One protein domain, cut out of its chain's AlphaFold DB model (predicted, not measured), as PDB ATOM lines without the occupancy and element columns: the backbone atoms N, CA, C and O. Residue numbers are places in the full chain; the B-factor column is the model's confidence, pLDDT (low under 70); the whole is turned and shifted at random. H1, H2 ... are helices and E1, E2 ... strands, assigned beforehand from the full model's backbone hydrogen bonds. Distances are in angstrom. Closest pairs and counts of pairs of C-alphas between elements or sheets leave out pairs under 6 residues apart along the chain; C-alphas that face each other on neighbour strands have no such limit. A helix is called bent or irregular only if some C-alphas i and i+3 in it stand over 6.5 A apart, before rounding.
ATOM      1  N   VAL A   4      19.390  10.569  35.049       48.09
ATOM      2  CA  VAL A   4      18.720  11.568  34.214       48.09
ATOM      3  C   VAL A   4      19.225  11.513  32.770       48.09
ATOM      4  O   VAL A   4      18.418  11.637  31.851       48.09
ATOM      5  N   PHE A   5      20.518  11.252  32.558       49.03
ATOM      6  CA  PHE A   5      21.075  11.084  31.217       49.03
ATOM      7  C   PHE A   5      20.482   9.851  30.527       49.03
ATOM      8  O   PHE A   5      19.989   9.961  29.410       49.03
ATOM      9  N   LEU A   6      20.416   8.720  31.240       45.84
ATOM     10  CA  LEU A   6      19.869   7.464  30.716       45.84
ATOM     11  C   LEU A   6      18.351   7.518  30.469       45.84
ATOM     12  O   LEU A   6      17.876   6.920  29.510       45.84
ATOM     13  N   LYS A   7      17.582   8.226  31.312       47.94
ATOM     14  CA  LYS A   7      16.104   8.253  31.240       47.94
ATOM     15  C   LYS A   7      15.511   9.403  30.429       47.94
ATOM     16  O   LYS A   7      14.330   9.363  30.099       47.94
ATOM     17  N   LYS A   8      16.253  10.489  30.208       55.09
ATOM     18  CA  LYS A   8      15.712  11.704  29.572       55.09
ATOM     19  C   LYS A   8      16.538  12.205  28.396       55.09
ATOM     20  O   LYS A   8      16.123  13.174  27.768       55.09
ATOM     21  N   ASN A   9      17.691  11.592  28.102       56.97
ATOM     22  CA  ASN A   9      18.647  12.123  27.124       56.97
ATOM     23  C   ASN A   9      19.015  13.602  27.388       56.97
ATOM     24  O   ASN A   9      19.372  14.366  26.489       56.97
ATOM     25  N   THR A  10      18.911  14.017  28.652       57.19
ATOM     26  CA  THR A  10      19.330  15.326  29.148       57.19
ATOM     27  C   THR A  10      20.479  15.080  30.107       57.19
ATOM     28  O   THR A  10      20.281  14.516  31.186       57.19
ATOM     29  N   LEU A  11      21.690  15.451  29.710       59.00
ATOM     30  CA  LEU A  11      22.833  15.425  30.612       59.00
ATOM     31  C   LEU A  11      22.789  16.721  31.429       59.00
ATOM     32  O   LEU A  11      23.126  17.793  30.941       59.00
ATOM     33  N   ASP A  12      22.308  16.611  32.660       62.03
ATOM     34  CA  ASP A  12      22.360  17.696  33.636       62.03
ATOM     35  C   ASP A  12      23.439  17.352  34.667       62.03
ATOM     36  O   ASP A  12      23.386  16.296  35.314       62.03
ATOM     37  N   PHE A  13      24.404  18.254  34.846       66.50
ATOM     38  CA  PHE A  13      25.299  18.197  35.995       66.50
ATOM     39  C   PHE A  13      24.522  18.688  37.214       66.50
ATOM     40  O   PHE A  13      24.070  19.835  37.255       66.50
ATOM     41  N   LYS A  14      24.333  17.819  38.216       65.81
ATOM     42  CA  LYS A  14      23.843  18.289  39.513       65.81
ATOM     43  C   LYS A  14      24.925  19.198  40.100       65.81
ATOM     44  O   LYS A  14      26.060  18.734  40.215       65.81
ATOM     45  N   PRO A  15      24.608  20.451  40.458       64.69
ATOM     46  CA  PRO A  15      25.560  21.291  41.160       64.69
ATOM     47  C   PRO A  15      25.885  20.599  42.486       64.69
ATOM     48  O   PRO A  15      24.997  20.381  43.306       64.69
ATOM     49  N   THR A  16      27.133  20.180  42.662       66.94
ATOM     50  CA  THR A  16      27.648  19.778  43.968       66.94
ATOM     51  C   THR A  16      28.197  21.024  44.652       66.94
ATOM     52  O   THR A  16      28.876  21.833  44.021       66.94
ATOM     53  N   ASP A  17      27.918  21.190  45.946       72.69
ATOM     54  CA  ASP A  17      28.412  22.330  46.740       72.69
ATOM     55  C   ASP A  17      29.938  22.307  46.953       72.69
ATOM     56  O   ASP A  17      30.514  23.224  47.536       72.69
ATOM     57  N   SER A  18      30.622  21.279  46.446       63.72
ATOM     58  CA  SER A  18      32.077  21.174  46.450       63.72
ATOM     59  C   SER A  18      32.716  22.299  45.626       63.72
ATOM     60  O   SER A  18      32.457  22.411  44.427       63.72
ATOM     61  N   GLN A  19      33.610  23.072  46.250       71.81
ATOM     62  CA  GLN A  19      34.443  24.131  45.651       71.81
ATOM     63  C   GLN A  19      35.525  23.600  44.684       71.81
ATOM     64  O   GLN A  19      36.622  24.144  44.606       71.81
ATOM     65  N   LEU A  20      35.258  22.509  43.970       73.50
ATOM     66  CA  LEU A  20      36.220  21.932  43.042       73.50
ATOM     67  C   LEU A  20      36.254  22.796  41.778       73.50
ATOM     68  O   LEU A  20      35.371  22.710  40.924       73.50
ATOM     69  N   GLU A  21      37.260  23.664  41.689       77.62
ATOM     70  CA  GLU A  21      37.602  24.349  40.447       77.62
ATOM     71  C   GLU A  21      38.176  23.317  39.477       77.62
ATOM     72  O   GLU A  21      39.303  22.845  39.624       77.62
ATOM     73  N   VAL A  22      37.370  22.922  38.492       81.25
ATOM     74  CA  VAL A  22      37.814  22.017  37.433       81.25
ATOM     75  C   VAL A  22      38.250  22.864  36.246       81.25
ATOM     76  O   VAL A  22      37.460  23.615  35.680       81.25
ATOM     77  N   ASN A  23      39.517  22.744  35.859       87.19
ATOM     78  CA  ASN A  23      40.044  23.420  34.682       87.19
ATOM     79  C   ASN A  23      39.949  22.499  33.457       87.19
ATOM     80  O   ASN A  23      40.905  21.812  33.110       87.19
ATOM     81  N   ILE A  24      38.774  22.443  32.831       89.31
ATOM     82  CA  ILE A  24      38.560  21.668  31.600       89.31
ATOM     83  C   ILE A  24      38.899  22.559  30.415       89.31
ATOM     84  O   ILE A  24      38.107  23.441  30.104       89.31
ATOM     85  N   GLU A  25      40.033  22.342  29.745       90.81
ATOM     86  CA  GLU A  25      40.405  23.133  28.561       90.81
ATOM     87  C   GLU A  25      39.626  22.725  27.306       90.81
ATOM     88  O   GLU A  25      39.182  23.593  26.553       90.81
ATOM     89  N   SER A  26      39.430  21.420  27.102       90.62
ATOM     90  CA  SER A  26      38.688  20.856  25.974       90.62
ATOM     91  C   SER A  26      37.650  19.856  26.467       90.62
ATOM     92  O   SER A  26      37.922  19.068  27.372       90.62
ATOM     93  N   LEU A  27      36.465  19.891  25.869       89.44
ATOM     94  CA  LEU A  27      35.348  19.015  26.184       89.44
ATOM     95  C   LEU A  27      34.858  18.345  24.903       89.44
ATOM     96  O   LEU A  27      34.373  19.022  24.005       89.44
ATOM     97  N   GLU A  28      34.947  17.025  24.839       88.44
ATOM     98  CA  GLU A  28      34.419  16.232  23.732       88.44
ATOM     99  C   GLU A  28      33.213  15.421  24.201       88.44
ATOM    100  O   GLU A  28      33.256  14.754  25.238       88.44
ATOM    101  N   ILE A  29      32.104  15.535  23.476       82.94
ATOM    102  CA  ILE A  29      30.820  14.964  23.858       82.94
ATOM    103  C   ILE A  29      30.189  14.313  22.640       82.94
ATOM    104  O   ILE A  29      29.749  14.985  21.710       82.94
ATOM    105  N   HIS A  30      30.036  13.002  22.736       78.31
ATOM    106  CA  HIS A  30      29.273  12.199  21.795       78.31
ATOM    107  C   HIS A  30      27.896  11.933  22.398       78.31
ATOM    108  O   HIS A  30      27.792  11.397  23.506       78.31
ATOM    109  N   PHE A  31      26.821  12.322  21.712       73.19
ATOM    110  CA  PHE A  31      25.460  12.060  22.180       73.19
ATOM    111  C   PHE A  31      24.562  11.454  21.104       73.19
ATOM    112  O   PHE A  31      24.648  11.742  19.916       73.19
ATOM    113  N   TYR A  32      23.602  10.650  21.552       65.69
ATOM    114  CA  TYR A  32      22.525  10.148  20.714       65.69
ATOM    115  C   TYR A  32      21.242  10.891  21.068       65.69
ATOM    116  O   TYR A  32      20.681  10.665  22.135       65.69
ATOM    117  N   ARG A  33      20.766  11.789  20.201       68.38
ATOM    118  CA  ARG A  33      19.523  12.558  20.404       68.38
ATOM    119  C   ARG A  33      19.488  13.370  21.706       68.38
ATOM    120  O   ARG A  33      18.549  13.230  22.492       68.38
ATOM    121  N   ALA A  34      20.471  14.243  21.928       73.94
ATOM    122  CA  ALA A  34      20.512  15.098  23.118       73.94
ATOM    123  C   ALA A  34      19.671  16.370  22.977       73.94
ATOM    124  O   ALA A  34      19.516  16.927  21.890       73.94
ATOM    125  N   SER A  35      19.155  16.860  24.106       77.94
ATOM    126  CA  SER A  35      18.735  18.258  24.238       77.94
ATOM    127  C   SER A  35      19.757  19.003  25.094       77.94
ATOM    128  O   SER A  35      19.837  18.770  26.299       77.94
ATOM    129  N   ILE A  36      20.550  19.882  24.484       79.62
ATOM    130  CA  ILE A  36      21.602  20.639  25.169       79.62
ATOM    131  C   ILE A  36      20.941  21.843  25.842       79.62
ATOM    132  O   ILE A  36      20.425  22.730  25.168       79.62
ATOM    133  N   THR A  37      20.904  21.882  27.173       83.50
ATOM    134  CA  THR A  37      20.290  22.989  27.930       83.50
ATOM    135  C   THR A  37      21.343  23.844  28.637       83.50
ATOM    136  O   THR A  37      22.492  23.434  28.747       83.50
ATOM    137  N   GLY A  38      20.978  25.015  29.173       79.00
ATOM    138  CA  GLY A  38      21.895  25.827  30.000       79.00
ATOM    139  C   GLY A  38      22.459  25.096  31.227       79.00
ATOM    140  O   GLY A  38      23.495  25.486  31.757       79.00
ATOM    141  N   LYS A  39      21.807  24.012  31.666       81.62
ATOM    142  CA  LYS A  39      22.272  23.156  32.766       81.62
ATOM    143  C   LYS A  39      23.352  22.156  32.344       81.62
ATOM    144  O   LYS A  39      24.092  21.670  33.195       81.62
ATOM    145  N   PHE A  40      23.448  21.878  31.045       80.19
ATOM    146  CA  PHE A  40      24.431  20.961  30.476       80.19
ATOM    147  C   PHE A  40      25.853  21.537  30.590       80.19
ATOM    148  O   PHE A  40      26.773  20.824  30.971       80.19
ATOM    149  N   LEU A  41      26.041  22.841  30.350       82.81
ATOM    150  CA  LEU A  41      27.339  23.530  30.459       82.81
ATOM    151  C   LEU A  41      27.370  24.409  31.713       82.81
ATOM    152  O   LEU A  41      27.402  25.639  31.647       82.81
ATOM    153  N   TYR A  42      27.304  23.769  32.882       84.50
ATOM    154  CA  TYR A  42      27.270  24.478  34.159       84.50
ATOM    155  C   TYR A  42      28.500  25.381  34.357       84.50
ATOM    156  O   TYR A  42      29.642  24.919  34.306       84.50
ATOM    157  N   LYS A  43      28.250  26.668  34.652       84.12
ATOM    158  CA  LYS A  43      29.271  27.729  34.721       84.12
ATOM    159  C   LYS A  43      30.502  27.338  35.534       84.12
ATOM    160  O   LYS A  43      31.610  27.550  35.071       84.12
ATOM    161  N   LYS A  44      30.328  26.786  36.741       83.69
ATOM    162  CA  LYS A  44      31.468  26.530  37.642       83.69
ATOM    163  C   LYS A  44      32.429  25.456  37.116       83.69
ATOM    164  O   LYS A  44      33.595  25.497  37.470       83.69
ATOM    165  N   ILE A  45      31.945  24.526  36.290       83.75
ATOM    166  CA  ILE A  45      32.749  23.411  35.762       83.75
ATOM    167  C   ILE A  45      33.428  23.807  34.445       83.75
ATOM    168  O   ILE A  45      34.586  23.478  34.225       83.75
ATOM    169  N   PHE A  46      32.715  24.529  33.577       88.06
ATOM    170  CA  PHE A  46      33.159  24.784  32.200       88.06
ATOM    171  C   PHE A  46      33.575  26.238  31.932       88.06
ATOM    172  O   PHE A  46      33.758  26.623  30.779       88.06
ATOM    173  N   LYS A  47      33.741  27.073  32.971       87.31
ATOM    174  CA  LYS A  47      34.132  28.491  32.820       87.31
ATOM    175  C   LYS A  47      35.402  28.668  31.977       87.31
ATOM    176  O   LYS A  47      35.485  29.597  31.173       87.31
ATOM    177  N   ASN A  48      36.364  27.765  32.160       87.62
ATOM    178  CA  ASN A  48      37.678  27.815  31.521       87.62
ATOM    179  C   ASN A  48      37.761  26.985  30.229       87.62
ATOM    180  O   ASN A  48      38.837  26.871  29.644       87.62
ATOM    181  N   THR A  49      36.646  26.411  29.768       90.25
ATOM    182  CA  THR A  49      36.630  25.584  28.559       90.25
ATOM    183  C   THR A  49      36.848  26.424  27.317       90.25
ATOM    184  O   THR A  49      36.083  27.341  27.025       90.25
ATOM    185  N   LYS A  50      37.924  26.095  26.598       89.00
ATOM    186  CA  LYS A  50      38.381  26.761  25.378       89.00
ATOM    187  C   LYS A  50      37.803  26.098  24.134       89.00
ATOM    188  O   LYS A  50      37.502  26.802  23.176       89.00
ATOM    189  N   SER A  51      37.622  24.780  24.136       86.94
ATOM    190  CA  SER A  51      37.059  24.049  22.998       86.94
ATOM    191  C   SER A  51      35.981  23.065  23.426       86.94
ATOM    192  O   SER A  51      36.145  22.336  24.401       86.94
ATOM    193  N   ILE A  52      34.879  23.033  22.679       87.44
ATOM    194  CA  ILE A  52      33.832  22.025  22.818       87.44
ATOM    195  C   ILE A  52      33.648  21.321  21.478       87.44
ATOM    196  O   ILE A  52      33.370  21.964  20.471       87.44
ATOM    197  N   PHE A  53      33.762  20.002  21.481       84.81
ATOM    198  CA  PHE A  53      33.475  19.135  20.350       84.81
ATOM    199  C   PHE A  53      32.211  18.346  20.664       84.81
ATOM    200  O   PHE A  53      32.142  17.654  21.676       84.81
ATOM    201  N   MET A  54      31.185  18.503  19.835       83.62
ATOM    202  CA  MET A  54      29.888  17.866  20.011       83.62
ATOM    203  C   MET A  54      29.482  17.142  18.735       83.62
ATOM    204  O   MET A  54      29.282  17.759  17.687       83.62
ATOM    205  N   SER A  55      29.316  15.836  18.862       78.31
ATOM    206  CA  SER A  55      29.005  14.909  17.777       78.31
ATOM    207  C   SER A  55      27.721  14.133  18.070       78.31
ATOM    208  O   SER A  55      27.333  13.902  19.223       78.31
ATOM    209  N   GLY A  56      27.056  13.725  16.991       71.25
ATOM    210  CA  GLY A  56      25.780  13.019  17.007       71.25
ATOM    211  C   GLY A  56      24.537  13.912  16.888       71.25
ATOM    212  O   GLY A  56      24.592  15.097  16.557       71.25
ATOM    213  N   TYR A  57      23.359  13.326  17.119       66.88
ATOM    214  CA  TYR A  57      22.076  13.991  16.850       66.88
ATOM    215  C   TYR A  57      21.670  14.922  18.002       66.88
ATOM    216  O   TYR A  57      21.405  14.454  19.111       66.88
ATOM    217  N   VAL A  58      21.532  16.228  17.758       72.00
ATOM    218  CA  VAL A  58      20.924  17.168  18.720       72.00
ATOM    219  C   VAL A  58      19.478  17.428  18.343       72.00
ATOM    220  O   VAL A  58      19.176  17.986  17.294       72.00
ATOM    221  N   LYS A  59      18.572  17.082  19.255       69.81
ATOM    222  CA  LYS A  59      17.145  17.375  19.122       69.81
ATOM    223  C   LYS A  59      16.854  18.865  19.312       69.81
ATOM    224  O   LYS A  59      15.970  19.410  18.662       69.81
ATOM    225  N   HIS A  60      17.543  19.496  20.258       74.81
ATOM    226  CA  HIS A  60      17.320  20.890  20.629       74.81
ATOM    227  C   HIS A  60      18.535  21.453  21.370       74.81
ATOM    228  O   HIS A  60      19.041  20.809  22.288       74.81
ATOM    229  N   ILE A  61      18.956  22.675  21.045       76.00
ATOM    230  CA  ILE A  61      19.907  23.434  21.860       76.00
ATOM    231  C   ILE A  61      19.169  24.632  22.449       76.00
ATOM    232  O   ILE A  61      18.616  25.460  21.732       76.00
ATOM    233  N   SER A  62      19.129  24.711  23.774       80.31
ATOM    234  CA  SER A  62      18.566  25.851  24.482       80.31
ATOM    235  C   SER A  62      19.375  27.101  24.183       80.31
ATOM    236  O   SER A  62      20.603  27.085  24.200       80.31
ATOM    237  N   LEU A  63      18.672  28.223  24.050       73.19
ATOM    238  CA  LEU A  63      19.263  29.553  23.933       73.19
ATOM    239  C   LEU A  63      20.193  29.938  25.101       73.19
ATOM    240  O   LEU A  63      20.858  30.970  25.026       73.19
ATOM    241  N   GLU A  64      20.181  29.190  26.206       80.50
ATOM    242  CA  GLU A  64      21.037  29.411  27.376       80.50
ATOM    243  C   GLU A  64      22.218  28.438  27.462       80.50
ATOM    244  O   GLU A  64      23.067  28.620  28.331       80.50
ATOM    245  N   ALA A  65      22.295  27.440  26.570       82.44
ATOM    246  CA  ALA A  65      23.297  26.372  26.598       82.44
ATOM    247  C   ALA A  65      24.729  26.900  26.753       82.44
ATOM    248  O   ALA A  65      25.464  26.418  27.602       82.44
ATOM    249  N   PHE A  66      25.096  27.935  25.993       80.31
ATOM    250  CA  PHE A  66      26.460  28.476  25.965       80.31
ATOM    251  C   PHE A  66      26.623  29.791  26.738       80.31
ATOM    252  O   PHE A  66      27.696  30.387  26.706       80.31
ATOM    253  N   LYS A  67      25.584  30.262  27.447       79.62
ATOM    254  CA  LYS A  67      25.578  31.592  28.094       79.62
ATOM    255  C   LYS A  67      26.733  31.784  29.085       79.62
ATOM    256  O   LYS A  67      27.134  32.913  29.342       79.62
ATOM    257  N   TYR A  68      27.234  30.697  29.664       79.06
ATOM    258  CA  TYR A  68      28.190  30.723  30.769       79.06
ATOM    259  C   TYR A  68      29.633  30.377  30.384       79.06
ATOM    260  O   TYR A  68      30.492  30.322  31.265       79.06
ATOM    261  N   LEU A  69      29.904  30.142  29.100       80.44
ATOM    262  CA  LEU A  69      31.223  29.762  28.607       80.44
ATOM    263  C   LEU A  69      32.021  30.998  28.193       80.44
ATOM    264  O   LEU A  69      32.082  31.355  27.023       80.44
ATOM    265  N   GLU A  70      32.612  31.668  29.177       81.38
ATOM    266  CA  GLU A  70      33.350  32.925  28.974       81.38
ATOM    267  C   GLU A  70      34.664  32.729  28.191       81.38
ATOM    268  O   GLU A  70      35.129  33.665  27.549       81.38
ATOM    269  N   SER A  71      35.246  31.524  28.215       83.31
ATOM    270  CA  SER A  71      36.563  31.234  27.617       83.31
ATOM    271  C   SER A  71      36.506  30.508  26.269       83.31
ATOM    272  O   SER A  71      37.557  30.125  25.744       83.31
ATOM    273  N   ILE A  72      35.311  30.262  25.721       81.12
ATOM    274  CA  ILE A  72      35.169  29.350  24.586       81.12
ATOM    275  C   ILE A  72      35.636  29.972  23.280       81.12
ATOM    276  O   ILE A  72      35.072  30.943  22.788       81.12
ATOM    277  N   LYS A  73      36.662  29.364  22.692       80.12
ATOM    278  CA  LYS A  73      37.243  29.743  21.407       80.12
ATOM    279  C   LYS A  73      36.669  28.954  20.246       80.12
ATOM    280  O   LYS A  73      36.647  29.504  19.157       80.12
ATOM    281  N   LEU A  74      36.240  27.711  20.481       79.81
ATOM    282  CA  LEU A  74      35.817  26.768  19.445       79.81
ATOM    283  C   LEU A  74      34.616  25.935  19.919       79.81
ATOM    284  O   LEU A  74      34.686  25.312  20.978       79.81
ATOM    285  N   ILE A  75      33.538  25.882  19.130       77.56
ATOM    286  CA  ILE A  75      32.454  24.899  19.299       77.56
ATOM    287  C   ILE A  75      32.278  24.177  17.978       77.56
ATOM    288  O   ILE A  75      31.799  24.807  17.045       77.56
ATOM    289  N   ASN A  76      32.614  22.892  17.930       77.94
ATOM    290  CA  ASN A  76      32.373  22.023  16.789       77.94
ATOM    291  C   ASN A  76      31.043  21.269  16.966       77.94
ATOM    292  O   ASN A  76      30.842  20.625  17.995       77.94
ATOM    293  N   LEU A  77      30.133  21.390  15.993       76.19
ATOM    294  CA  LEU A  77      28.797  20.777  15.972       76.19
ATOM    295  C   LEU A  77      28.600  19.979  14.680       76.19
ATOM    296  O   LEU A  77      28.636  20.577  13.609       76.19
ATOM    297  N   GLU A  78      28.308  18.681  14.784       72.44
ATOM    298  CA  GLU A  78      28.048  17.799  13.633       72.44
ATOM    299  C   GLU A  78      26.664  18.027  12.964       72.44
ATOM    300  O   GLU A  78      25.700  18.475  13.587       72.44
ATOM    301  N   TYR A  79      26.558  17.729  11.661       62.44
ATOM    302  CA  TYR A  79      25.513  18.213  10.737       62.44
ATOM    303  C   TYR A  79      24.060  17.823  11.041       62.44
ATOM    304  O   TYR A  79      23.160  18.613  10.751       62.44
ATOM    305  N   ASP A  80      23.790  16.638  11.598       59.94
ATOM    306  CA  ASP A  80      22.420  16.088  11.680       59.94
ATOM    307  C   ASP A  80      21.423  16.985  12.446       59.94
ATOM    308  O   ASP A  80      20.203  16.868  12.313       59.94
ATOM    309  N   ILE A  81      21.956  17.952  13.188       56.03
ATOM    310  CA  ILE A  81      21.282  19.013  13.934       56.03
ATOM    311  C   ILE A  81      20.582  20.044  13.016       56.03
ATOM    312  O   ILE A  81      19.602  20.682  13.411       56.03
ATOM    313  N   PHE A  82      21.055  20.243  11.780       61.75
ATOM    314  CA  PHE A  82      20.716  21.432  10.985       61.75
ATOM    315  C   PHE A  82      19.398  21.368  10.217       61.75
ATOM    316  O   PHE A  82      18.750  22.400  10.020       61.75
ATOM    317  N   LYS A  83      18.973  20.170   9.811       59.44
ATOM    318  CA  LYS A  83      18.006  19.967   8.719       59.44
ATOM    319  C   LYS A  83      16.579  20.479   8.982       59.44
ATOM    320  O   LYS A  83      15.790  20.560   8.049       59.44
ATOM    321  N   SER A  84      16.208  20.820  10.224       52.12
ATOM    322  CA  SER A  84      14.832  21.262  10.540       52.12
ATOM    323  C   SER A  84      14.704  22.553  11.357       52.12
ATOM    324  O   SER A  84      13.680  23.234  11.263       52.12
ATOM    325  N   THR A  85      15.732  22.930  12.121       58.25
ATOM    326  CA  THR A  85      15.700  24.090  13.035       58.25
ATOM    327  C   THR A  85      16.990  24.918  13.036       58.25
ATOM    328  O   THR A  85      17.020  25.977  13.665       58.25
ATOM    329  N   GLY A  86      18.037  24.475  12.326       64.25
ATOM    330  CA  GLY A  86      19.406  24.984  12.462       64.25
ATOM    331  C   GLY A  86      19.577  26.459  12.109       64.25
ATOM    332  O   GLY A  86      20.147  27.202  12.898       64.25
ATOM    333  N   VAL A  87      19.029  26.924  10.982       67.19
ATOM    334  CA  VAL A  87      19.269  28.300  10.494       67.19
ATOM    335  C   VAL A  87      18.652  29.360  11.416       67.19
ATOM    336  O   VAL A  87      19.341  30.281  11.849       67.19
ATOM    337  N   LYS A  88      17.379  29.194  11.814       68.88
ATOM    338  CA  LYS A  88      16.723  30.092  12.791       68.88
ATOM    339  C   LYS A  88      17.429  30.067  14.145       68.88
ATOM    340  O   LYS A  88      17.532  31.088  14.824       68.88
ATOM    341  N   TYR A  89      17.925  28.896  14.537       71.31
ATOM    342  CA  TYR A  89      18.683  28.739  15.766       71.31
ATOM    343  C   TYR A  89      20.036  29.463  15.701       71.31
ATOM    344  O   TYR A  89      20.347  30.234  16.607       71.31
ATOM    345  N   LEU A  90      20.800  29.314  14.616       71.38
ATOM    346  CA  LEU A  90      22.046  30.057  14.429       71.38
ATOM    347  C   LEU A  90      21.832  31.560  14.447       71.38
ATOM    348  O   LEU A  90      22.600  32.273  15.083       71.38
ATOM    349  N   GLN A  91      20.770  32.038  13.804       71.56
ATOM    350  CA  GLN A  91      20.424  33.451  13.837       71.56
ATOM    351  C   GLN A  91      20.193  33.924  15.281       71.56
ATOM    352  O   GLN A  91      20.713  34.965  15.683       71.56
ATOM    353  N   SER A  92      19.480  33.134  16.091       72.75
ATOM    354  CA  SER A  92      19.254  33.446  17.506       72.75
ATOM    355  C   SER A  92      20.534  33.406  18.353       72.75
ATOM    356  O   SER A  92      20.710  34.252  19.233       72.75
ATOM    357  N   LEU A  93      21.451  32.472  18.069       71.88
ATOM    358  CA  LEU A  93      22.770  32.417  18.698       71.88
ATOM    359  C   LEU A  93      23.597  33.647  18.334       71.88
ATOM    360  O   LEU A  93      24.113  34.322  19.220       71.88
ATOM    361  N   ASN A  94      23.678  33.965  17.043       72.62
ATOM    362  CA  ASN A  94      24.462  35.075  16.527       72.62
ATOM    363  C   ASN A  94      23.997  36.418  17.112       72.62
ATOM    364  O   ASN A  94      24.817  37.201  17.585       72.62
ATOM    365  N   LEU A  95      22.679  36.662  17.179       73.31
ATOM    366  CA  LEU A  95      22.120  37.868  17.805       73.31
ATOM    367  C   LEU A  95      22.516  38.001  19.283       73.31
ATOM    368  O   LEU A  95      22.810  39.101  19.749       73.31
ATOM    369  N   LYS A  96      22.563  36.891  20.026       69.81
ATOM    370  CA  LYS A  96      23.007  36.907  21.426       69.81
ATOM    371  C   LYS A  96      24.506  37.144  21.563       69.81
ATOM    372  O   LYS A  96      24.897  37.922  22.429       69.81
ATOM    373  N   PHE A  97      25.325  36.503  20.730       71.38
ATOM    374  CA  PHE A  97      26.770  36.733  20.742       71.38
ATOM    375  C   PHE A  97      27.108  38.183  20.388       71.38
ATOM    376  O   PHE A  97      27.950  38.779  21.046       71.38
ATOM    377  N   LYS A  98      26.384  38.781  19.435       71.19
ATOM    378  CA  LYS A  98      26.542  40.190  19.058       71.19
ATOM    379  C   LYS A  98      26.157  41.161  20.181       71.19
ATOM    380  O   LYS A  98      26.825  42.171  20.365       71.19
ATOM    381  N   ASN A  99      25.092  40.862  20.928       72.62
ATOM    382  CA  ASN A  99      24.621  41.724  22.019       72.62
ATOM    383  C   ASN A  99      25.461  41.591  23.298       72.62
ATOM    384  O   ASN A  99      25.545  42.539  24.079       72.62
ATOM    385  N   ASN A 100      26.090  40.439  23.523       67.19
ATOM    386  CA  ASN A 100      27.036  40.263  24.615       67.19
ATOM    387  C   ASN A 100      28.406  40.795  24.177       67.19
ATOM    388  O   ASN A 100      29.228  40.045  23.659       67.19
ATOM    389  N   SER A 101      28.678  42.071  24.462       56.97
ATOM    390  CA  SER A 101      29.947  42.788  24.206       56.97
ATOM    391  C   SER A 101      31.221  42.136  24.781       56.97
ATOM    392  O   SER A 101      32.318  42.663  24.622       56.97
ATOM    393  N   ILE A 102      31.082  40.995  25.455       57.72
ATOM    394  CA  ILE A 102      32.140  40.199  26.082       57.72
ATOM    395  C   ILE A 102      32.857  39.300  25.057       57.72
ATOM    396  O   ILE A 102      34.001  38.907  25.282       57.72
ATOM    397  N   PHE A 103      32.239  38.994  23.910       56.81
ATOM    398  CA  PHE A 103      32.905  38.211  22.868       56.81
ATOM    399  C   PHE A 103      33.887  39.087  22.085       56.81
ATOM    400  O   PHE A 103      33.533  39.777  21.135       56.81
ATOM    401  N   LEU A 104      35.147  39.052  22.526       56.50
ATOM    402  CA  LEU A 104      36.288  39.660  21.840       56.50
ATOM    403  C   LEU A 104      36.393  39.145  20.387       56.50
ATOM    404  O   LEU A 104      36.057  37.981  20.149       56.50
ATOM    405  N   PRO A 105      36.952  39.942  19.454       60.81
ATOM    406  CA  PRO A 105      37.101  39.619  18.022       60.81
ATOM    407  C   PRO A 105      37.918  38.350  17.701       60.81
ATOM    408  O   PRO A 105      38.040  37.979  16.541       60.81
ATOM    409  N   ASN A 106      38.449  37.657  18.713       62.59
ATOM    410  CA  ASN A 106      39.298  36.475  18.566       62.59
ATOM    411  C   ASN A 106      38.563  35.139  18.802       62.59
ATOM    412  O   ASN A 106      39.221  34.106  18.935       62.59
ATOM    413  N   HIS A 107      37.232  35.134  18.919       67.88
ATOM    414  CA  HIS A 107      36.456  33.904  19.112       67.88
ATOM    415  C   HIS A 107      35.846  33.443  17.783       67.88
ATOM    416  O   HIS A 107      35.159  34.216  17.122       67.88
ATOM    417  N   THR A 108      36.063  32.181  17.405       68.00
ATOM    418  CA  THR A 108      35.540  31.610  16.154       68.00
ATOM    419  C   THR A 108      34.784  30.326  16.446       68.00
ATOM    420  O   THR A 108      35.356  29.287  16.762       68.00
ATOM    421  N   ILE A 109      33.470  30.366  16.301       71.69
ATOM    422  CA  ILE A 109      32.627  29.195  16.495       71.69
ATOM    423  C   ILE A 109      32.595  28.413  15.177       71.69
ATOM    424  O   ILE A 109      31.931  28.834  14.237       71.69
ATOM    425  N   GLN A 110      33.320  27.297  15.081       76.44
ATOM    426  CA  GLN A 110      33.376  26.495  13.852       76.44
ATOM    427  C   GLN A 110      32.281  25.435  13.807       76.44
ATOM    428  O   GLN A 110      32.358  24.428  14.493       76.44
ATOM    429  N   ILE A 111      31.295  25.594  12.942       75.38
ATOM    430  CA  ILE A 111      30.299  24.550  12.721       75.38
ATOM    431  C   ILE A 111      30.811  23.635  11.610       75.38
ATOM    432  O   ILE A 111      30.841  24.043  10.447       75.38
ATOM    433  N   CYS A 112      31.185  22.403  11.959       75.38
ATOM    434  CA  CYS A 112      31.550  21.392  10.975       75.38
ATOM    435  C   CYS A 112      30.316  20.603  10.551       75.38
ATOM    436  O   CYS A 112      29.829  19.703  11.236       75.38
ATOM    437  N   PHE A 113      29.830  20.904   9.359       71.75
ATOM    438  CA  PHE A 113      28.820  20.074   8.735       71.75
ATOM    439  C   PHE A 113      29.571  18.833   8.246       71.75
ATOM    440  O   PHE A 113      30.500  19.001   7.467       71.75
ATOM    441  N   GLY A 114      29.235  17.639   8.756       71.88
ATOM    442  CA  GLY A 114      29.867  16.351   8.432       71.88
ATOM    443  C   GLY A 114      29.903  16.043   6.926       71.88
ATOM    444  O   GLY A 114      30.478  16.773   6.135       71.88
ATOM    445  N   VAL A 115      29.279  14.967   6.451       70.50
ATOM    446  CA  VAL A 115      29.336  14.612   5.010       70.50
ATOM    447  C   VAL A 115      28.399  15.484   4.139       70.50
ATOM    448  O   VAL A 115      27.770  15.001   3.199       70.50
ATOM    449  N   TYR A 116      28.244  16.773   4.456       79.56
ATOM    450  CA  TYR A 116      27.383  17.690   3.712       79.56
ATOM    451  C   TYR A 116      28.200  18.555   2.754       79.56
ATOM    452  O   TYR A 116      29.021  19.370   3.164       79.56
ATOM    453  N   TYR A 117      27.948  18.386   1.459       82.38
ATOM    454  CA  TYR A 117      28.722  19.013   0.385       82.38
ATOM    455  C   TYR A 117      28.247  20.421   0.003       82.38
ATOM    456  O   TYR A 117      28.728  20.969  -0.984       82.38
ATOM    457  N   PHE A 118      27.296  20.995   0.750       87.06
ATOM    458  CA  PHE A 118      26.699  22.306   0.472       87.06
ATOM    459  C   PHE A 118      26.264  22.472  -0.991       87.06
ATOM    460  O   PHE A 118      26.741  23.384  -1.658       87.06
ATOM    461  N   PRO A 119      25.394  21.608  -1.530       89.62
ATOM    462  CA  PRO A 119      24.962  21.714  -2.919       89.62
ATOM    463  C   PRO A 119      24.299  23.075  -3.205       89.62
ATOM    464  O   PRO A 119      23.652  23.668  -2.342       89.62
ATOM    465  N   ASP A 120      24.459  23.581  -4.427       91.12
ATOM    466  CA  ASP A 120      23.924  24.886  -4.836       91.12
ATOM    467  C   ASP A 120      22.392  24.937  -4.822       91.12
ATOM    468  O   ASP A 120      21.809  26.014  -4.701       91.12
ATOM    469  N   GLU A 121      21.750  23.777  -4.924       88.12
ATOM    470  CA  GLU A 121      20.309  23.574  -4.795       88.12
ATOM    471  C   GLU A 121      19.791  23.996  -3.412       88.12
ATOM    472  O   GLU A 121      18.649  24.438  -3.281       88.12
ATOM    473  N   ASP A 122      20.642  23.931  -2.386       86.94
ATOM    474  CA  ASP A 122      20.291  24.292  -1.016       86.94
ATOM    475  C   ASP A 122      20.548  25.781  -0.716       86.94
ATOM    476  O   ASP A 122      20.303  26.233   0.403       86.94
ATOM    477  N   PHE A 123      20.977  26.584  -1.702       90.75
ATOM    478  CA  PHE A 123      21.276  28.014  -1.529       90.75
ATOM    479  C   PHE A 123      20.144  28.772  -0.820       90.75
ATOM    480  O   PHE A 123      20.373  29.538   0.116       90.75
ATOM    481  N   CYS A 124      18.896  28.502  -1.206       86.75
ATOM    482  CA  CYS A 124      17.733  29.172  -0.636       86.75
ATOM    483  C   CYS A 124      17.473  28.839   0.837       86.75
ATOM    484  O   CYS A 124      16.873  29.659   1.531       86.75
ATOM    485  N   LEU A 125      17.950  27.692   1.337       81.50
ATOM    486  CA  LEU A 125      17.862  27.335   2.759       81.50
ATOM    487  C   LEU A 125      18.772  28.213   3.626       81.50
ATOM    488  O   LEU A 125      18.470  28.441   4.797       81.50
ATOM    489  N   PHE A 126      19.858  28.728   3.046       85.44
ATOM    490  CA  PHE A 126      20.873  29.529   3.730       85.44
ATOM    491  C   PHE A 126      20.912  30.989   3.251       85.44
ATOM    492  O   PHE A 126      21.797  31.744   3.648       85.44
ATOM    493  N   LYS A 127      19.955  31.436   2.430       87.12
ATOM    494  CA  LYS A 127      19.924  32.827   1.938       87.12
ATOM    495  C   LYS A 127      19.829  33.855   3.072       87.12
ATOM    496  O   LYS A 127      20.399  34.932   2.979       87.12
ATOM    497  N   ASP A 128      19.128  33.492   4.147       80.19
ATOM    498  CA  ASP A 128      18.924  34.334   5.329       80.19
ATOM    499  C   ASP A 128      20.011  34.092   6.393       80.19
ATOM    500  O   ASP A 128      19.857  34.488   7.552       80.19
ATOM    501  N   PHE A 129      21.098  33.403   6.029       81.06
ATOM    502  CA  PHE A 129      22.246  33.229   6.907       81.06
ATOM    503  C   PHE A 129      22.855  34.615   7.181       81.06
ATOM    504  O   PHE A 129      23.197  35.321   6.235       81.06
ATOM    505  N   PRO A 130      22.936  35.062   8.447       70.19
ATOM    506  CA  PRO A 130      23.381  36.421   8.747       70.19
ATOM    507  C   PRO A 130      24.779  36.738   8.179       70.19
ATOM    508  O   PRO A 130      25.663  35.889   8.197       70.19
ATOM    509  N   ALA A 131      25.025  37.973   7.750       73.62
ATOM    510  CA  ALA A 131      26.383  38.443   7.456       73.62
ATOM    511  C   ALA A 131      27.124  38.865   8.746       73.62
ATOM    512  O   ALA A 131      26.489  39.171   9.762       73.62
ATOM    513  N   ASN A 132      28.460  38.936   8.693       67.81
ATOM    514  CA  ASN A 132      29.360  39.369   9.773       67.81
ATOM    515  C   ASN A 132      29.244  38.529  11.057       67.81
ATOM    516  O   ASN A 132      29.016  39.065  12.145       67.81
ATOM    517  N   GLN A 133      29.341  37.203  10.934       69.00
ATOM    518  CA  GLN A 133      29.174  36.292  12.072       69.00
ATOM    519  C   GLN A 133      30.488  35.821  12.693       69.00
ATOM    520  O   GLN A 133      31.508  35.720  12.025       69.00
ATOM    521  N   LEU A 134      30.402  35.411  13.962       68.31
ATOM    522  CA  LEU A 134      31.413  34.604  14.665       68.31
ATOM    523  C   LEU A 134      31.361  33.112  14.274       68.31
ATOM    524  O   LEU A 134      32.196  32.334  14.728       68.31
ATOM    525  N   LEU A 135      30.364  32.703  13.481       74.44
ATOM    526  CA  LEU A 135      30.109  31.315  13.096       74.44
ATOM    527  C   LEU A 135      30.784  31.001  11.759       74.44
ATOM    528  O   LEU A 135      30.312  31.440  10.714       74.44
ATOM    529  N   LEU A 136      31.867  30.230  11.798       80.62
ATOM    530  CA  LEU A 136      32.563  29.743  10.615       80.62
ATOM    531  C   LEU A 136      31.994  28.384  10.218       80.62
ATOM    532  O   LEU A 136      32.072  27.427  10.984       80.62
ATOM    533  N   VAL A 137      31.437  28.286   9.019       80.75
ATOM    534  CA  VAL A 137      31.002  27.006   8.463       80.75
ATOM    535  C   VAL A 137      32.204  26.321   7.817       80.75
ATOM    536  O   VAL A 137      32.772  26.855   6.868       80.75
ATOM    537  N   VAL A 138      32.598  25.153   8.331       79.50
ATOM    538  CA  VAL A 138      33.744  24.393   7.813       79.50
ATOM    539  C   VAL A 138      33.234  23.126   7.115       79.50
ATOM    540  O   VAL A 138      32.514  22.342   7.741       79.50
ATOM    541  N   PRO A 139      33.570  22.899   5.831       79.56
ATOM    542  CA  PRO A 139      33.268  21.640   5.163       79.56
ATOM    543  C   PRO A 139      34.165  20.522   5.712       79.56
ATOM    544  O   PRO A 139      35.358  20.718   5.932       79.56
ATOM    545  N   PHE A 140      33.610  19.324   5.902       76.12
ATOM    546  CA  PHE A 140      34.369  18.182   6.429       76.12
ATOM    547  C   PHE A 140      35.493  17.706   5.496       76.12
ATOM    548  O   PHE A 140      36.514  17.211   5.966       76.12
ATOM    549  N   SER A 141      35.326  17.850   4.174       76.88
ATOM    550  CA  SER A 141      36.302  17.370   3.191       76.88
ATOM    551  C   SER A 141      37.069  18.526   2.538       76.88
ATOM    552  O   SER A 141      36.447  19.336   1.850       76.88
ATOM    553  N   PRO A 142      38.411  18.584   2.658       69.06
ATOM    554  CA  PRO A 142      39.235  19.590   1.976       69.06
ATOM    555  C   PRO A 142      39.190  19.494   0.447       69.06
ATOM    556  O   PRO A 142      39.516  20.458  -0.238       69.06
ATOM    557  N   ASN A 143      38.710  18.369  -0.094       68.56
ATOM    558  CA  ASN A 143      38.629  18.125  -1.534       68.56
ATOM    559  C   ASN A 143      37.229  18.358  -2.123       68.56
ATOM    560  O   ASN A 143      36.995  18.013  -3.283       68.56
ATOM    561  N   SER A 144      36.267  18.888  -1.359       67.38
ATOM    562  CA  SER A 144      34.943  19.168  -1.920       67.38
ATOM    563  C   SER A 144      35.025  20.299  -2.944       67.38
ATOM    564  O   SER A 144      35.519  21.384  -2.637       67.38
ATOM    565  N   ASN A 145      34.508  20.062  -4.152       80.56
ATOM    566  CA  ASN A 145      34.286  21.124  -5.130       80.56
ATOM    567  C   ASN A 145      33.467  22.239  -4.478       80.56
ATOM    568  O   ASN A 145      32.366  21.998  -3.991       80.56
ATOM    569  N   CYS A 146      34.010  23.451  -4.475       86.25
ATOM    570  CA  CYS A 146      33.378  24.566  -3.790       86.25
ATOM    571  C   CYS A 146      32.154  25.034  -4.554       86.25
ATOM    572  O   CYS A 146      32.245  25.476  -5.703       86.25
ATOM    573  N   SER A 147      31.013  24.876  -3.903       92.00
ATOM    574  CA  SER A 147      29.728  25.356  -4.367       92.00
ATOM    575  C   SER A 147      29.588  26.853  -4.104       92.00
ATOM    576  O   SER A 147      30.238  27.425  -3.225       92.00
ATOM    577  N   CYS A 148      28.693  27.497  -4.841       93.06
ATOM    578  CA  CYS A 148      28.297  28.868  -4.573       93.06
ATOM    579  C   CYS A 148      27.630  29.016  -3.209       93.06
ATOM    580  O   CYS A 148      27.805  30.044  -2.564       93.06
ATOM    581  N   LEU A 149      26.905  28.001  -2.730       91.31
ATOM    582  CA  LEU A 149      26.392  28.020  -1.361       91.31
ATOM    583  C   LEU A 149      27.530  28.104  -0.328       91.31
ATOM    584  O   LEU A 149      27.450  28.905   0.600       91.31
ATOM    585  N   LEU A 150      28.597  27.319  -0.489       89.44
ATOM    586  CA  LEU A 150      29.732  27.368   0.428       89.44
ATOM    587  C   LEU A 150      30.438  28.728   0.362       89.44
ATOM    588  O   LEU A 150      30.705  29.320   1.404       89.44
ATOM    589  N   PHE A 151      30.663  29.267  -0.842       89.06
ATOM    590  CA  PHE A 151      31.209  30.618  -0.994       89.06
ATOM    591  C   PHE A 151      30.331  31.685  -0.330       89.06
ATOM    592  O   PHE A 151      30.863  32.567   0.330       89.06
ATOM    593  N   TRP A 152      29.003  31.585  -0.435       89.25
ATOM    594  CA  TRP A 152      28.064  32.495   0.233       89.25
ATOM    595  C   TRP A 152      28.172  32.444   1.763       89.25
ATOM    596  O   TRP A 152      28.197  33.481   2.429       89.25
ATOM    597  N   LEU A 153      28.275  31.240   2.329       86.25
ATOM    598  CA  LEU A 153      28.448  31.052   3.772       86.25
ATOM    599  C   LEU A 153      29.796  31.592   4.270       86.25
ATOM    600  O   LEU A 153      29.872  32.100   5.387       86.25
ATOM    601  N   LEU A 154      30.838  31.498   3.442       82.44
ATOM    602  CA  LEU A 154      32.179  31.987   3.755       82.44
ATOM    603  C   LEU A 154      32.302  33.506   3.604       82.44
ATOM    604  O   LEU A 154      32.870  34.140   4.485       82.44
ATOM    605  N   ASP A 155      31.724  34.093   2.553       81.44
ATOM    606  CA  ASP A 155      31.658  35.551   2.346       81.44
ATOM    607  C   ASP A 155      30.911  36.247   3.496       81.44
ATOM    608  O   ASP A 155      31.264  37.336   3.947       81.44
ATOM    609  N   SER A 156      29.915  35.554   4.056       74.69
ATOM    610  CA  SER A 156      29.162  36.010   5.226       74.69
ATOM    611  C   SER A 156      29.985  36.031   6.529       74.69
ATOM    612  O   SER A 156      29.555  36.651   7.509       74.69
ATOM    613  N   TYR A 157      31.148  35.375   6.586       72.62
ATOM    614  CA  TYR A 157      32.030  35.333   7.755       72.62
ATOM    615  C   TYR A 157      33.161  36.355   7.594       72.62
ATOM    616  O   TYR A 157      33.927  36.241   6.645       72.62
ATOM    617  N   PHE A 158      33.259  37.329   8.522       64.50
ATOM    618  CA  PHE A 158      34.229  38.445   8.557       64.50
ATOM    619  C   PHE A 158      35.254  38.415   7.416       64.50
ATOM    620  O   PHE A 158      36.274  37.736   7.544       64.50
ATOM    621  N   TYR A 159      34.947  39.139   6.336       58.53
ATOM    622  CA  TYR A 159      35.603  39.093   5.021       58.53
ATOM    623  C   TYR A 159      37.117  38.794   5.085       58.53
ATOM    624  O   TYR A 159      37.586  37.812   4.515       58.53
ATOM    625  N   ASP A 160      37.872  39.539   5.900       64.44
ATOM    626  CA  ASP A 160      39.332  39.388   6.007       64.44
ATOM    627  C   ASP A 160      39.807  38.132   6.763       64.44
ATOM    628  O   ASP A 160      40.881  37.597   6.482       64.44
ATOM    629  N   HIS A 161      39.051  37.655   7.754       67.38
ATOM    630  CA  HIS A 161      39.396  36.465   8.538       67.38
ATOM    631  C   HIS A 161      38.908  35.172   7.882       67.38
ATOM    632  O   HIS A 161      39.590  34.152   7.991       67.38
ATOM    633  N   GLY A 162      37.760  35.209   7.200       67.25
ATOM    634  CA  GLY A 162      37.245  34.079   6.428       67.25
ATOM    635  C   GLY A 162      38.177  33.707   5.284       67.25
ATOM    636  O   GLY A 162      38.593  32.555   5.184       67.25
ATOM    637  N   LEU A 163      38.597  34.700   4.497       69.69
ATOM    638  CA  LEU A 163      39.544  34.507   3.396       69.69
ATOM    639  C   LEU A 163      40.884  33.943   3.874       69.69
ATOM    640  O   LEU A 163      41.331  32.921   3.359       69.69
ATOM    641  N   LYS A 164      41.471  34.514   4.932       75.00
ATOM    642  CA  LYS A 164      42.713  33.985   5.525       75.00
ATOM    643  C   LYS A 164      42.562  32.557   6.039       75.00
ATOM    644  O   LYS A 164      43.501  31.770   5.964       75.00
ATOM    645  N   PHE A 165      41.400  32.205   6.589       74.19
ATOM    646  CA  PHE A 165      41.139  30.834   7.019       74.19
ATOM    647  C   PHE A 165      41.100  29.867   5.828       74.19
ATOM    648  O   PHE A 165      41.642  28.768   5.932       74.19
ATOM    649  N   LEU A 166      40.500  30.267   4.706       70.50
ATOM    650  CA  LEU A 166      40.465  29.467   3.477       70.50
ATOM    651  C   LEU A 166      41.854  29.296   2.866       70.50
ATOM    652  O   LEU A 166      42.245  28.174   2.550       70.50
ATOM    653  N   GLU A 167      42.618  30.385   2.782       74.56
ATOM    654  CA  GLU A 167      44.001  30.371   2.301       74.56
ATOM    655  C   GLU A 167      44.873  29.431   3.139       74.56
ATOM    656  O   GLU A 167      45.586  28.590   2.593       74.56
ATOM    657  N   ASN A 168      44.762  29.511   4.469       80.12
ATOM    658  CA  ASN A 168      45.584  28.716   5.380       80.12
ATOM    659  C   ASN A 168      45.220  27.227   5.408       80.12
ATOM    660  O   ASN A 168      46.078  26.405   5.721       80.12
ATOM    661  N   ASN A 169      43.969  26.870   5.113       75.62
ATOM    662  CA  ASN A 169      43.495  25.486   5.196       75.62
ATOM    663  C   ASN A 169      43.214  24.852   3.824       75.62
ATOM    664  O   ASN A 169      42.558  23.815   3.762       75.62
ATOM    665  N   SER A 170      43.673  25.493   2.740       76.31
ATOM    666  CA  SER A 170      43.530  25.055   1.341       76.31
ATOM    667  C   SER A 170      42.101  24.740   0.870       76.31
ATOM    668  O   SER A 170      41.911  24.163  -0.204       76.31
ATOM    669  N   TYR A 171      41.080  25.181   1.607       74.38
ATOM    670  CA  TYR A 171      39.690  25.070   1.185       74.38
ATOM    671  C   TYR A 171      39.401  26.122   0.112       74.38
ATOM    672  O   TYR A 171      39.655  27.305   0.305       74.38
ATOM    673  N   CYS A 172      38.803  25.713  -1.006       73.44
ATOM    674  CA  CYS A 172      38.195  26.649  -1.958       73.44
ATOM    675  C   CYS A 172      39.096  27.749  -2.527       73.44
ATOM    676  O   CYS A 172      38.626  28.848  -2.798       73.44
ATOM    677  N   LEU A 173      40.360  27.432  -2.820       72.56
ATOM    678  CA  LEU A 173      41.348  28.390  -3.340       72.56
ATOM    679  C   LEU A 173      40.998  29.028  -4.701       72.56
ATOM    680  O   LEU A 173      41.664  29.962  -5.138       72.56
ATOM    681  N   ASN A 174      39.972  28.540  -5.403       81.50
ATOM    682  CA  ASN A 174      39.582  29.090  -6.697       81.50
ATOM    683  C   ASN A 174      38.612  30.274  -6.529       81.50
ATOM    684  O   ASN A 174      37.401  30.133  -6.712       81.50
ATOM    685  N   MET A 175      39.172  31.444  -6.209       80.00
ATOM    686  CA  MET A 175      38.434  32.709  -6.096       80.00
ATOM    687  C   MET A 175      37.746  33.123  -7.406       80.00
ATOM    688  O   MET A 175      36.707  33.775  -7.369       80.00
ATOM    689  N   GLU A 176      38.245  32.699  -8.573       86.38
ATOM    690  CA  GLU A 176      37.589  32.987  -9.859       86.38
ATOM    691  C   GLU A 176      36.187  32.363  -9.932       86.38
ATOM    692  O   GLU A 176      35.252  32.981 -10.443       86.38
ATOM    693  N   LYS A 177      36.000  31.168  -9.348       85.75
ATOM    694  CA  LYS A 177      34.680  30.525  -9.263       85.75
ATOM    695  C   LYS A 177      33.699  31.290  -8.380       85.75
ATOM    696  O   LYS A 177      32.507  31.259  -8.671       85.75
ATOM    697  N   MET A 178      34.173  31.997  -7.353       87.81
ATOM    698  CA  MET A 178      33.315  32.818  -6.496       87.81
ATOM    699  C   MET A 178      32.638  33.934  -7.303       87.81
ATOM    700  O   MET A 178      31.430  34.137  -7.181       87.81
ATOM    701  N   PHE A 179      33.370  34.595  -8.207       88.62
ATOM    702  CA  PHE A 179      32.806  35.639  -9.074       88.62
ATOM    703  C   PHE A 179      31.766  35.104 -10.073       88.62
ATOM    704  O   PHE A 179      30.869  35.839 -10.488       88.62
ATOM    705  N   LEU A 180      31.824  33.814 -10.426       93.12
ATOM    706  CA  LEU A 180      30.847  33.172 -11.314       93.12
ATOM    707  C   LEU A 180      29.503  32.871 -10.630       93.12
ATOM    708  O   LEU A 180      28.518  32.604 -11.318       93.12
ATOM    709  N   CYS A 181      29.428  32.930  -9.298       92.44
ATOM    710  CA  CYS A 181      28.258  32.480  -8.548       92.44
ATOM    711  C   CYS A 181      27.027  33.390  -8.633       92.44
ATOM    712  O   CYS A 181      25.927  32.925  -8.327       92.44
ATOM    713  N   GLN A 182      27.188  34.650  -9.063       94.56
ATOM    714  CA  GLN A 182      26.100  35.626  -9.241       94.56
ATOM    715  C   GLN A 182      25.095  35.619  -8.066       94.56
ATOM    716  O   GLN A 182      23.901  35.373  -8.266       94.56
ATOM    717  N   PHE A 183      25.570  35.854  -6.834       92.88
ATOM    718  CA  PHE A 183      24.767  35.693  -5.610       92.88
ATOM    719  C   PHE A 183      23.438  36.450  -5.641       92.88
ATOM    720  O   PHE A 183      22.414  35.880  -5.279       92.88
ATOM    721  N   GLU A 184      23.417  37.680  -6.161       93.38
ATOM    722  CA  GLU A 184      22.190  38.478  -6.307       93.38
ATOM    723  C   GLU A 184      21.106  37.738  -7.101       93.38
ATOM    724  O   GLU A 184      19.946  37.682  -6.692       93.38
ATOM    725  N   LYS A 185      21.486  37.083  -8.204       93.25
ATOM    726  CA  LYS A 185      20.564  36.304  -9.037       93.25
ATOM    727  C   LYS A 185      20.043  35.071  -8.297       93.25
ATOM    728  O   LYS A 185      18.854  34.766  -8.397       93.25
ATOM    729  N   LYS A 186      20.905  34.381  -7.539       91.88
ATOM    730  CA  LYS A 186      20.507  33.230  -6.709       91.88
ATOM    731  C   LYS A 186      19.549  33.657  -5.587       91.88
ATOM    732  O   LYS A 186      18.497  33.043  -5.428       91.88
ATOM    733  N   ILE A 187      19.823  34.761  -4.890       91.62
ATOM    734  CA  ILE A 187      18.925  35.331  -3.867       91.62
ATOM    735  C   ILE A 187      17.553  35.667  -4.467       91.62
ATOM    736  O   ILE A 187      16.524  35.310  -3.889       91.62
ATOM    737  N   LEU A 188      17.525  36.297  -5.647       91.06
ATOM    738  CA  LEU A 188      16.283  36.614  -6.359       91.06
ATOM    739  C   LEU A 188      15.513  35.349  -6.777       91.06
ATOM    740  O   LEU A 188      14.292  35.304  -6.630       91.06
ATOM    741  N   SER A 189      16.198  34.284  -7.218       88.69
ATOM    742  CA  SER A 189      15.534  33.005  -7.528       88.69
ATOM    743  C   SER A 189      14.855  32.366  -6.310       88.69
ATOM    744  O   SER A 189      13.784  31.775  -6.446       88.69
ATOM    745  N   CYS A 190      15.381  32.594  -5.104       87.25
ATOM    746  CA  CYS A 190      14.791  32.099  -3.861       87.25
ATOM    747  C   CYS A 190      13.510  32.820  -3.417       87.25
ATOM    748  O   CYS A 190      12.912  32.424  -2.415       87.25
ATOM    749  N   GLN A 191      13.134  33.924  -4.068       74.75
ATOM    750  CA  GLN A 191      11.843  34.589  -3.848       74.75
ATOM    751  C   GLN A 191      10.757  34.043  -4.787       74.75
ATOM    752  O   GLN A 191       9.576  34.090  -4.451       74.75
ATOM    753  N   LEU A 192      11.156  33.524  -5.954       61.06
ATOM    754  CA  LEU A 192      10.260  32.981  -6.980       61.06
ATOM    755  C   LEU A 192       9.871  31.537  -6.690       61.06
ATOM    756  O   LEU A 192       8.722  31.136  -6.885       61.06
ATOM    757  N   GLU A 193      10.813  30.764  -6.163       58.25
ATOM    758  CA  GLU A 193      10.485  29.504  -5.535       58.25
ATOM    759  C   GLU A 193       9.861  29.815  -4.182       58.25
ATOM    760  O   GLU A 193      10.545  30.025  -3.181       58.25
TER     761      GLU A 193
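This is residues 4 to 193 of the 617 residues of an uncharacterized protein of Brachionus plicatilis (UniProt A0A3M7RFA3). Two small parallel sheets, E1 E2 E3 and E4 E5, stand side by side in a row along the longest axis, with the kinked helix H3 crossing one face over E2. At the E5 end sits a loose cluster of short helices, H4 to H8; at the E1 end lie H1 and a long loop, residues 9 to 25. The printed part has 190 residues, with eight named helices and five named strands in the order H1 E1 H2 E2 E3 H3 E4 H4 E5 H5 H6 H7 H8; the class is mixed. It is compact, with a radius of gyration of the C-alphas of 17.8 A, yet elongated in outline, 59 by 32 by 32 A.

H1, residues 4 to 8, begins at C-alpha 4 (18.720, 11.568, 34.214). E1, residues 26 to 36, spans 17.1 A and bends by 130 degrees at residue 33. H2 is residues 43 to 46. E2, residues 51 to 61, spans 17.2 A and bends by 128 degrees at residue 58. E3 is residues 74 to 77. H3, residues 79 to 99, spans 26.1 A, with a kink of 96 degrees near residue 86. E4 is residues 109 to 113, H4 120 to 125, E5 135 to 139, H5 148 to 155, H6 159 to 168 and H7 175 to 180. H8, residues 183 to 192, ends at C-alpha 192 (10.260, 32.981, -6.980). H3 and H4 are irregular: C-alphas 84 and 87 are 8.3 A apart, 121 and 124 7.4 A.

In the twisted sheet, N 29 and O 53 of E1 and E2 are 2.8 A apart, and N 52 and O 74 of E2 and E3 2.9 A, within hydrogen-bond range. H3 is on this sheet at a height of 7.2 A, over E2 and across the strands at 65 degrees on the local plane; their closest C-alphas, Val 58 and Ile 81, are 5.1 A apart. The closest C-alphas of E3 and E4, Leu 74 and Ile 109, are 5.0 A apart. Between E4 and E5, N 111 and O 136 are within hydrogen-bond range at 2.8 A. E1, H2, E2 and E4, H4, E5 are strand-helix-strand units, parallel neighbours with a helix between, with right-handed crossovers. H4 touches H5, closest C-alphas Phe 123 and Leu 149, 5.1 A, and H8, Cys 124 and Cys 190, 5.3 A. H5 and H6 only just touch, with 3 pairs of C-alphas within 8 A, only at the corner by their link; the closest, Leu 154 and Gly 162, are 6.1 A apart. H7 is close to but not clearly touching H5, Phe 151 and Met 178 being closest at 6.3 A between C-alphas. Every O i to N i+4 pair is within hydrogen-bond range in H1 and H5, against 12 of 17 in H3, 5 of 6 in H6, 4 of 6 in H8 and 0 of 2 in H4 and H7, whose O i to N i+3 pairs are in range in 2 of 3 and 3 of 3; H2 is too short for an i+4 pair.

The C-alphas farthest apart, Asp 17 and Leu 180, are 59.1 A apart. The printed part has no cut; the links H1 to E1 and E2 to E3 are long. Mean pLDDT of the printed part is 76.0, with 52 residues under 70, among them 4 to 16 and 79 to 88.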